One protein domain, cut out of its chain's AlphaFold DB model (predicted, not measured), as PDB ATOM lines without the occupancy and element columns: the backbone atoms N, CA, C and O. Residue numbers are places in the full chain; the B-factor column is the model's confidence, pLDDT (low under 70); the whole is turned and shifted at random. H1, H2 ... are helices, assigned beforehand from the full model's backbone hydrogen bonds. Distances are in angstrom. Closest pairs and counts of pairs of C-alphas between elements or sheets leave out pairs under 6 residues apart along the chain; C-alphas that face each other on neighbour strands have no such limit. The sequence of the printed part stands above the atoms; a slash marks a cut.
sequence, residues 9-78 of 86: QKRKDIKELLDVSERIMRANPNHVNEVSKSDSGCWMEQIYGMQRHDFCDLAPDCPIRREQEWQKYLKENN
ATOM      1  N   GLN A   9     131.230 168.282 158.026       79.38
ATOM      2  CA  GLN A   9     131.853 166.964 157.995       79.38
ATOM      3  C   GLN A   9     130.894 165.914 158.558       79.38
ATOM      4  O   GLN A   9     130.556 164.968 157.851       79.38
ATOM      5  N   LYS A  10     130.307 166.171 159.738       75.38
ATOM      6  CA  LYS A  10     129.301 165.273 160.331       75.38
ATOM      7  C   LYS A  10     128.102 165.042 159.400       75.38
ATOM      8  O   LYS A  10     127.552 163.947 159.378       75.38
ATOM      9  N   ARG A  11     127.691 166.021 158.581       79.94
ATOM     10  CA  ARG A  11     126.632 165.790 157.572       79.94
ATOM     11  C   ARG A  11     127.056 164.826 156.472       79.94
ATOM     12  O   ARG A  11     126.241 163.999 156.074       79.94
ATOM     13  N   LYS A  12     128.268 164.981 155.932       82.38
ATOM     14  CA  LYS A  12     128.796 164.096 154.877       82.38
ATOM     15  C   LYS A  12     128.878 162.667 155.395       82.38
ATOM     16  O   LYS A  12     128.344 161.757 154.776       82.38
ATOM     17  N   ASP A  13     129.395 162.539 156.602       80.75
ATOM     18  CA  ASP A  13     129.509 161.295 157.341       80.75
ATOM     19  C   ASP A  13     128.154 160.590 157.551       80.75
ATOM     20  O   ASP A  13     128.026 159.390 157.310       80.75
ATOM     21  N   ILE A  14     127.110 161.343 157.933       80.56
ATOM     22  CA  ILE A  14     125.742 160.807 158.084       80.56
ATOM     23  C   ILE A  14     125.214 160.307 156.742       80.56
ATOM     24  O   ILE A  14     124.605 159.241 156.677       80.56
ATOM     25  N   LYS A  15     125.425 161.074 155.669       84.50
ATOM     26  CA  LYS A  15     124.955 160.701 154.331       84.50
ATOM     27  C   LYS A  15     125.620 159.423 153.834       84.50
ATOM     28  O   LYS A  15     124.920 158.547 153.347       84.50
ATOM     29  N   GLU A  16     126.930 159.289 154.020       86.00
ATOM     30  CA  GLU A  16     127.651 158.067 153.659       86.00
ATOM     31  C   GLU A  16     127.098 156.845 154.400       86.00
ATOM     32  O   GLU A  16     126.875 155.803 153.786       86.00
ATOM     33  N   LEU A  17     126.799 156.974 155.697       83.56
ATOM     34  CA  LEU A  17     126.182 155.885 156.457       83.56
ATOM     35  C   LEU A  17     124.770 155.545 155.981       83.56
ATOM     36  O   LEU A  17     124.421 154.366 155.931       83.56
ATOM     37  N   LEU A  18     123.959 156.544 155.623       83.38
ATOM     38  CA  LEU A  18     122.630 156.308 155.056       83.38
ATOM     39  C   LEU A  18     122.723 155.561 153.721       83.38
ATOM     40  O   LEU A  18     121.993 154.591 153.527       83.38
ATOM     41  N   ASP A  19     123.660 155.944 152.853       89.12
ATOM     42  CA  ASP A  19     123.885 155.278 151.567       89.12
ATOM     43  C   ASP A  19     124.354 153.824 151.756       89.12
ATOM     44  O   ASP A  19     123.901 152.918 151.051       89.12
ATOM     45  N   VAL A  20     125.249 153.570 152.718       87.12
ATOM     46  CA  VAL A  20     125.694 152.208 153.062       87.12
ATOM     47  C   VAL A  20     124.533 151.390 153.626       87.12
ATOM     48  O   VAL A  20     124.310 150.263 153.181       87.12
ATOM     49  N   SER A  21     123.764 151.959 154.555       83.81
ATOM     50  CA  SER A  21     122.590 151.313 155.149       83.81
ATOM     51  C   SER A  21     121.563 150.934 154.085       83.81
ATOM     52  O   SER A  21     121.103 149.796 154.041       83.81
ATOM     53  N   GLU A  22     121.264 151.846 153.159       88.50
ATOM     54  CA  GLU A  22     120.338 151.583 152.063       88.50
ATOM     55  C   GLU A  22     120.821 150.432 151.172       88.50
ATOM     56  O   GLU A  22     120.033 149.551 150.826       88.50
ATOM     57  N   ARG A  23     122.113 150.394 150.824       90.56
ATOM     58  CA  ARG A  23     122.685 149.296 150.027       90.56
ATOM     59  C   ARG A  23     122.553 147.952 150.736       90.56
ATOM     60  O   ARG A  23     122.135 146.981 150.109       90.56
ATOM     61  N   ILE A  24     122.876 147.912 152.028       88.12
ATOM     62  CA  ILE A  24     122.785 146.708 152.857       88.12
ATOM     63  C   ILE A  24     121.336 146.222 152.935       88.12
ATOM     64  O   ILE A  24     121.065 145.065 152.628       88.12
ATOM     65  N   MET A  25     120.394 147.109 153.258       85.00
ATOM     66  CA  MET A  25     118.979 146.756 153.416       85.00
ATOM     67  C   MET A  25     118.314 146.366 152.093       85.00
ATOM     68  O   MET A  25     117.454 145.490 152.075       85.00
ATOM     69  N   ARG A  26     118.712 146.982 150.971       89.56
ATOM     70  CA  ARG A  26     118.246 146.574 149.636       89.56
ATOM     71  C   ARG A  26     118.757 145.187 149.250       89.56
ATOM     72  O   ARG A  26     118.028 144.448 148.598       89.56
ATOM     73  N   ALA A  27     119.994 144.849 149.619       91.38
ATOM     74  CA  ALA A  27     120.569 143.533 149.349       91.38
ATOM     75  C   ALA A  27     119.992 142.453 150.278       91.38
ATOM     76  O   ALA A  27     119.735 141.335 149.836       91.38
ATOM     77  N   ASN A  28     119.771 142.793 151.549       89.00
ATOM     78  CA  ASN A  28     119.197 141.914 152.555       89.00
ATOM     79  C   ASN A  28     118.393 142.720 153.598       89.00
ATOM     80  O   ASN A  28     118.975 143.270 154.538       89.00
ATOM     81  N   PRO A  29     117.052 142.737 153.499       87.44
ATOM     82  CA  PRO A  29     116.194 143.419 154.471       87.44
ATOM     83  C   PRO A  29     116.315 142.886 155.908       87.44
ATOM     84  O   PRO A  29     115.943 143.584 156.849       87.44
ATOM     85  N   ASN A  30     116.832 141.666 156.090       86.38
ATOM     86  CA  ASN A  30     116.990 141.018 157.394       86.38
ATOM     87  C   ASN A  30     118.407 141.129 157.967       86.38
ATOM     88  O   ASN A  30     118.658 140.571 159.034       86.38
ATOM     89  N   HIS A  31     119.317 141.864 157.317       85.06
ATOM     90  CA  HIS A  31     120.740 141.933 157.682       85.06
ATOM     91  C   HIS A  31     120.985 142.146 159.182       85.06
ATOM     92  O   HIS A  31     121.773 141.433 159.795       85.06
ATOM     93  N   VAL A  32     120.252 143.069 159.814       79.44
ATOM     94  CA  VAL A  32     120.405 143.395 161.248       79.44
ATOM     95  C   VAL A  32     120.112 142.202 162.169       79.44
ATOM     96  O   VAL A  32     120.679 142.119 163.255       79.44
ATOM     97  N   ASN A  33     119.254 141.276 161.746       80.19
ATOM     98  CA  ASN A  33     118.901 140.088 162.526       80.19
ATOM     99  C   ASN A  33     119.887 138.929 162.315       80.19
ATOM    100  O   ASN A  33     119.897 137.985 163.101       80.19
ATOM    101  N   GLU A  34     120.688 138.989 161.254       84.06
ATOM    102  CA  GLU A  34     121.579 137.908 160.824       84.06
ATOM    103  C   GLU A  34     123.047 138.184 161.172       84.06
ATOM    104  O   GLU A  34     123.864 137.262 161.194       84.06
ATOM    105  N   VAL A  35     123.394 139.436 161.486       82.56
ATOM    106  CA  VAL A  35     124.756 139.808 161.875       82.56
ATOM    107  C   VAL A  35     125.183 139.152 163.192       82.56
ATOM    108  O   VAL A  35     124.605 139.375 164.260       82.56
ATOM    109  N   SER A  36     126.267 138.382 163.134       82.00
ATOM    110  CA  SER A  36     126.959 137.863 164.313       82.00
ATOM    111  C   SER A  36     127.618 138.987 165.114       82.00
ATOM    112  O   SER A  36     127.956 140.034 164.566       82.00
ATOM    113  N   LYS A  37     127.852 138.762 166.414       79.81
ATOM    114  CA  LYS A  37     128.580 139.722 167.259       79.81
ATOM    115  C   LYS A  37     129.979 139.984 166.696       79.81
ATOM    116  O   LYS A  37     130.659 139.032 166.325       79.81
ATOM    117  N   SER A  38     130.397 141.248 166.647       80.94
ATOM    118  CA  SER A  38     131.772 141.605 166.277       80.94
ATOM    119  C   SER A  38     132.761 141.256 167.393       80.94
ATOM    120  O   SER A  38     132.436 141.369 168.577       80.94
ATOM    121  N   ASP A  39     133.990 140.897 167.016       78.88
ATOM    122  CA  ASP A  39     135.077 140.599 167.962       78.88
ATOM    123  C   ASP A  39     135.447 141.818 168.824       78.88
ATOM    124  O   ASP A  39     135.824 141.686 169.987       78.88
ATOM    125  N   SER A  40     135.295 143.024 168.267       77.06
ATOM    126  CA  SER A  40     135.522 144.298 168.959       77.06
ATOM    127  C   SER A  40     134.348 144.733 169.849       77.06
ATOM    128  O   SER A  40     134.467 145.697 170.608       77.06
ATOM    129  N   GLY A  41     133.187 144.081 169.728       74.81
ATOM    130  CA  GLY A  41     131.933 144.514 170.347       74.81
ATOM    131  C   GLY A  41     131.369 145.826 169.779       74.81
ATOM    132  O   GLY A  41     130.407 146.366 170.325       74.81
ATOM    133  N   CYS A  42     131.949 146.369 168.703       79.88
ATOM    134  CA  CYS A  42     131.449 147.568 168.041       79.88
ATOM    135  C   CYS A  42     130.253 147.240 167.144       79.88
ATOM    136  O   CYS A  42     130.379 146.508 166.160       79.88
ATOM    137  N   TRP A  43     129.101 147.841 167.451       78.75
ATOM    138  CA  TRP A  43     127.887 147.683 166.652       78.75
ATOM    139  C   TRP A  43     128.017 148.296 165.248       78.75
ATOM    140  O   TRP A  43     127.520 147.723 164.284       78.75
ATOM    141  N   MET A  44     128.732 149.419 165.102       80.69
ATOM    142  CA  MET A  44     128.953 150.038 163.785       80.69
ATOM    143  C   MET A  44     129.765 149.130 162.862       80.69
ATOM    144  O   MET A  44     129.422 148.968 161.694       80.69
ATOM    145  N   GLU A  45     130.798 148.485 163.403       82.31
ATOM    146  CA  GLU A  45     131.594 147.511 162.663       82.31
ATOM    147  C   GLU A  45     130.758 146.283 162.297       82.31
ATOM    148  O   GLU A  45     130.792 145.831 161.159       82.31
ATOM    149  N   GLN A  46     129.943 145.797 163.235       82.31
ATOM    150  CA  GLN A  46     129.062 144.652 163.020       82.31
ATOM    151  C   GLN A  46     128.026 144.895 161.912       82.31
ATOM    152  O   GLN A  46     127.790 144.019 161.086       82.31
ATOM    153  N   ILE A  47     127.386 146.067 161.897       82.81
ATOM    154  CA  ILE A  47     126.298 146.351 160.954       82.81
ATOM    155  C   ILE A  47     126.824 146.877 159.626       82.81
ATOM    156  O   ILE A  47     126.337 146.457 158.577       82.81
ATOM    157  N   TYR A  48     127.804 147.779 159.663       80.94
ATOM    158  CA  TYR A  48     128.244 148.551 158.500       80.94
ATOM    159  C   TYR A  48     129.659 148.198 158.027       80.94
ATOM    160  O   TYR A  48     130.126 148.777 157.050       80.94
ATOM    161  N   GLY A  49     130.363 147.281 158.700       80.31
ATOM    162  CA  GLY A  49     131.737 146.900 158.348       80.31
ATOM    163  C   GLY A  49     132.764 148.010 158.580       80.31
ATOM    164  O   GLY A  49     133.868 147.951 158.044       80.31
ATOM    165  N   MET A  50     132.407 149.050 159.340       79.56
ATOM    166  CA  MET A  50     133.263 150.207 159.581       79.56
ATOM    167  C   MET A  50     133.116 150.746 161.003       79.56
ATOM    168  O   MET A  50     132.035 150.729 161.585       79.56
ATOM    169  N   GLN A  51     134.200 151.291 161.554       74.00
ATOM    170  CA  GLN A  51     134.186 151.953 162.859       74.00
ATOM    171  C   GLN A  51     133.971 153.461 162.691       74.00
ATOM    172  O   GLN A  51     134.723 154.132 161.985       74.00
ATOM    173  N   ARG A  52     132.939 153.998 163.351       70.81
ATOM    174  CA  ARG A  52     132.554 155.418 163.293       70.81
ATOM    175  C   ARG A  52     132.242 155.957 164.685       70.81
ATOM    176  O   ARG A  52     131.102 155.962 165.143       70.81
ATOM    177  N   HIS A  53     133.298 156.362 165.386       69.06
ATOM    178  CA  HIS A  53     133.227 156.836 166.771       69.06
ATOM    179  C   HIS A  53     132.459 158.162 166.915       69.06
ATOM    180  O   HIS A  53     131.826 158.380 167.940       69.06
ATOM    181  N   ASP A  54     132.433 158.978 165.860       67.81
ATOM    182  CA  ASP A  54     131.687 160.237 165.732       67.81
ATOM    183  C   ASP A  54     130.161 160.079 165.861       67.81
ATOM    184  O   ASP A  54     129.468 161.035 166.221       67.81
ATOM    185  N   PHE A  55     129.639 158.877 165.604       63.59
ATOM    186  CA  PHE A  55     128.230 158.514 165.807       63.59
ATOM    187  C   PHE A  55     127.975 157.879 167.167       63.59
ATOM    188  O   PHE A  55     126.900 158.035 167.746       63.59
ATOM    189  N   CYS A  56     128.976 157.177 167.689       64.25
ATOM    190  CA  CYS A  56     128.938 156.559 169.006       64.25
ATOM    191  C   CYS A  56     129.249 157.549 170.140       64.25
ATOM    192  O   CYS A  56     129.248 157.137 171.298       64.25
ATOM    193  N   ASP A  57     129.460 158.839 169.839       56.91
ATOM    194  CA  ASP A  57     129.685 159.922 170.811       56.91
ATOM    195  C   ASP A  57     128.640 159.932 171.950       56.91
ATOM    196  O   ASP A  57     128.942 160.355 173.068       56.91
ATOM    197  N   LEU A  58     127.424 159.434 171.682       52.31
ATOM    198  CA  LEU A  58     126.292 159.386 172.614       52.31
ATOM    199  C   LEU A  58     126.109 158.042 173.343       52.31
ATOM    200  O   LEU A  58     125.227 157.955 174.195       52.31
ATOM    201  N   ALA A  59     126.894 157.007 173.028       61.88
ATOM    202  CA  ALA A  59     126.786 155.682 173.644       61.88
ATOM    203  C   ALA A  59     127.792 155.548 174.809       61.88
ATOM    204  O   ALA A  59     128.983 155.314 174.566       61.88
ATOM    205  N   PRO A  60     127.362 155.707 176.079       60.56
ATOM    206  CA  PRO A  60     128.256 155.666 177.242       60.56
ATOM    207  C   PRO A  60     128.877 154.280 177.485       60.56
ATOM    208  O   PRO A  60     129.848 154.149 178.224       60.56
ATOM    209  N   ASP A  61     128.332 153.239 176.864       65.50
ATOM    210  CA  ASP A  61     128.737 151.847 176.996       65.50
ATOM    211  C   ASP A  61     129.611 151.343 175.836       65.50
ATOM    212  O   ASP A  61     129.946 150.156 175.810       65.50
ATOM    213  N   CYS A  62     130.060 152.216 174.926       74.44
ATOM    214  CA  CYS A  62     130.925 151.823 173.812       74.44
ATOM    215  C   CYS A  62     132.221 151.139 174.320       74.44
ATOM    216  O   CYS A  62     133.027 151.781 175.006       74.44
ATOM    217  N   PRO A  63     132.453 149.847 174.002       69.44
ATOM    218  CA  PRO A  63     133.591 149.092 174.531       69.44
ATOM    219  C   PRO A  63     134.931 149.642 174.030       69.44
ATOM    220  O   PRO A  63     135.872 149.758 174.810       69.44
ATOM    221  N   ILE A  64     134.992 150.082 172.767       73.88
ATOM    222  CA  ILE A  64     136.207 150.670 172.183       73.88
ATOM    223  C   ILE A  64     136.567 151.986 172.877       73.88
ATOM    224  O   ILE A  64     137.733 152.219 173.192       73.88
ATOM    225  N   ARG A  65     135.575 152.840 173.155       74.25
ATOM    226  CA  ARG A  65     135.810 154.111 173.850       74.25
ATOM    227  C   ARG A  65     136.355 153.877 175.256       74.25
ATOM    228  O   ARG A  65     137.324 154.525 175.636       74.25
ATOM    229  N   ARG A  66     135.774 152.928 175.998       73.38
ATOM    230  CA  ARG A  66     136.261 152.558 177.335       73.38
ATOM    231  C   ARG A  66     137.706 152.070 177.303       73.38
ATOM    232  O   ARG A  66     138.501 152.523 178.118       73.38
ATOM    233  N   GLU A  67     138.056 151.212 176.348       78.62
ATOM    234  CA  GLU A  67     139.439 150.753 176.179       78.62
ATOM    235  C   GLU A  67     140.380 151.921 175.847       78.62
ATOM    236  O   GLU A  67     141.430 152.059 176.461       78.62
ATOM    237  N   GLN A  68     140.001 152.819 174.934       78.19
ATOM    238  CA  GLN A  68     140.822 153.987 174.584       78.19
ATOM    239  C   GLN A  68     141.024 154.946 175.764       78.19
ATOM    240  O   GLN A  68     142.141 155.415 175.989       78.19
ATOM    241  N   GLU A  69     139.964 155.240 176.518       79.75
ATOM    242  CA  GLU A  69     140.035 156.067 177.727       79.75
ATOM    243  C   GLU A  69     140.920 155.407 178.789       79.75
ATOM    244  O   GLU A  69     141.747 156.081 179.405       79.75
ATOM    245  N   TRP A  70     140.824 154.085 178.940       80.12
ATOM    246  CA  TRP A  70     141.685 153.314 179.829       80.12
ATOM    247  C   TRP A  70     143.155 153.357 179.397       80.12
ATOM    248  O   TRP A  70     144.014 153.723 180.194       80.12
ATOM    249  N   GLN A  71     143.460 153.092 178.127       78.88
ATOM    250  CA  GLN A  71     144.821 153.178 177.585       78.88
ATOM    251  C   GLN A  71     145.408 154.587 177.721       78.88
ATOM    252  O   GLN A  71     146.586 154.754 178.051       78.88
ATOM    253  N   LYS A  72     144.586 155.622 177.513       84.62
ATOM    254  CA  LYS A  72     144.985 157.015 177.729       84.62
ATOM    255  C   LYS A  72     145.322 157.271 179.198       84.62
ATOM    256  O   LYS A  72     146.385 157.818 179.475       84.62
ATOM    257  N   TYR A  73     144.472 156.822 180.119       80.69
ATOM    258  CA  TYR A  73     144.719 156.921 181.555       80.69
ATOM    259  C   TYR A  73     146.016 156.208 181.963       80.69
ATOM    260  O   TYR A  73     146.839 156.795 182.667       80.69
ATOM    261  N   LEU A  74     146.242 154.980 181.486       84.50
ATOM    262  CA  LEU A  74     147.471 154.226 181.760       84.50
ATOM    263  C   LEU A  74     148.713 154.991 181.296       84.50
ATOM    264  O   LEU A  74     149.681 155.115 182.046       84.50
ATOM    265  N   LYS A  75     148.664 155.562 180.088       83.88
ATOM    266  CA  LYS A  75     149.761 156.347 179.519       83.88
ATOM    267  C   LYS A  75     150.028 157.633 180.301       83.88
ATOM    268  O   LYS A  75     151.182 157.947 180.565       83.88
ATOM    269  N   GLU A  76     148.985 158.369 180.678       89.19
ATOM    270  CA  GLU A  76     149.111 159.617 181.445       89.19
ATOM    271  C   GLU A  76     149.666 159.384 182.857       89.19
ATOM    272  O   GLU A  76     150.374 160.236 183.387       89.19
ATOM    273  N   ASN A  77     149.400 158.214 183.442       86.94
ATOM    274  CA  ASN A  77     149.860 157.855 184.784       86.94
ATOM    275  C   ASN A  77     151.133 156.988 184.785       86.94
ATOM    276  O   ASN A  77     151.542 156.519 185.847       86.94
ATOM    277  N   ASN A  78     151.775 156.773 183.627       85.56
ATOM    278  CA  ASN A  78     152.935 155.883 183.463       85.56
ATOM    279  C   ASN A  78     152.718 154.470 184.045       85.56
ATOM    280  O   ASN A  78     153.639 153.852 184.580       85.56
TER     281      ASN A  78
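This is residues 9 to 78 of the 86 residues of an uncharacterized protein of Chlorobium ferrooxidans DSM 13031 (UniProt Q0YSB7). The domain is a loosely folded body with a helical arm: the long helix H1 makes one side of the body, the chain turns back at its end through the short helices H2 and H3, and a long loop of residues 49 to 62 leads to H4. Residues 66 to 78, of which 66 to 76 belong to H4, stick out as the arm, away from H1 and H2. The printed part has 70 residues, with four named helices in the order H1, H2, H3, H4 and no named strand; its class is all helix. The whole is loose, with a radius of gyration of the C-alphas of 14.8 A, and its outline is flat, spanning 49 by 30 by 16 A.

H1, residues 9 to 27, is followed over a tight link of 3 residues by H2, residues 31 to 34. These two are close but not clearly touching, the closest C-alphas being those of Met 25 and His 31, 6.7 A apart. A short link of 8 residues leads to H3, residues 43 to 48. H2 and H3 are close but not clearly touching; their closest C-alphas, those of Val 32 and Ile 47, are 6.6 A apart. H1 and H3 only just touch, with 3 pairs of C-alphas within 8 A, and H1 does so with residues 17 to 21 alone. The closest C-alphas are those of Val 20 and Tyr 48, 7.0 A apart. The two run the same way at a steep tilt of 67 degrees, only just short of about perpendicular. H4, residues 63 to 76, is apart from H1, H2 and H3. In H1, H3 and H4 every O i to N i+4 pair is within hydrogen-bond range; H2 is too short for such a pair, and its one O i to N i+3 pair is within range.

H1 begins at C-alpha 9 (131.853, 166.964, 157.995) and measures 27.4 A from first to last C-alpha, ending at C-alpha 27 (120.569, 143.533, 149.349). H2 has four residues, 31 to 34, and H3 has six, 43 to 48. H4 is 20.0 A long, from C-alpha 63 to C-alpha 76 (149.111, 159.617, 181.445).

The C-alphas of Arg 26 and Asn 78 are the two farthest apart, at 49.3 A. Without the stretches that stand free, residues 25 to 30 and 66 to 78, the body spans 27 by 25 by 13 A. The printed part has no cut. The link from H3 to H4, 14 residues, is long. The mean pLDDT of the printed part is 79.2; the model's confidence is under 70 at residues 53 to 61 and at residue 63.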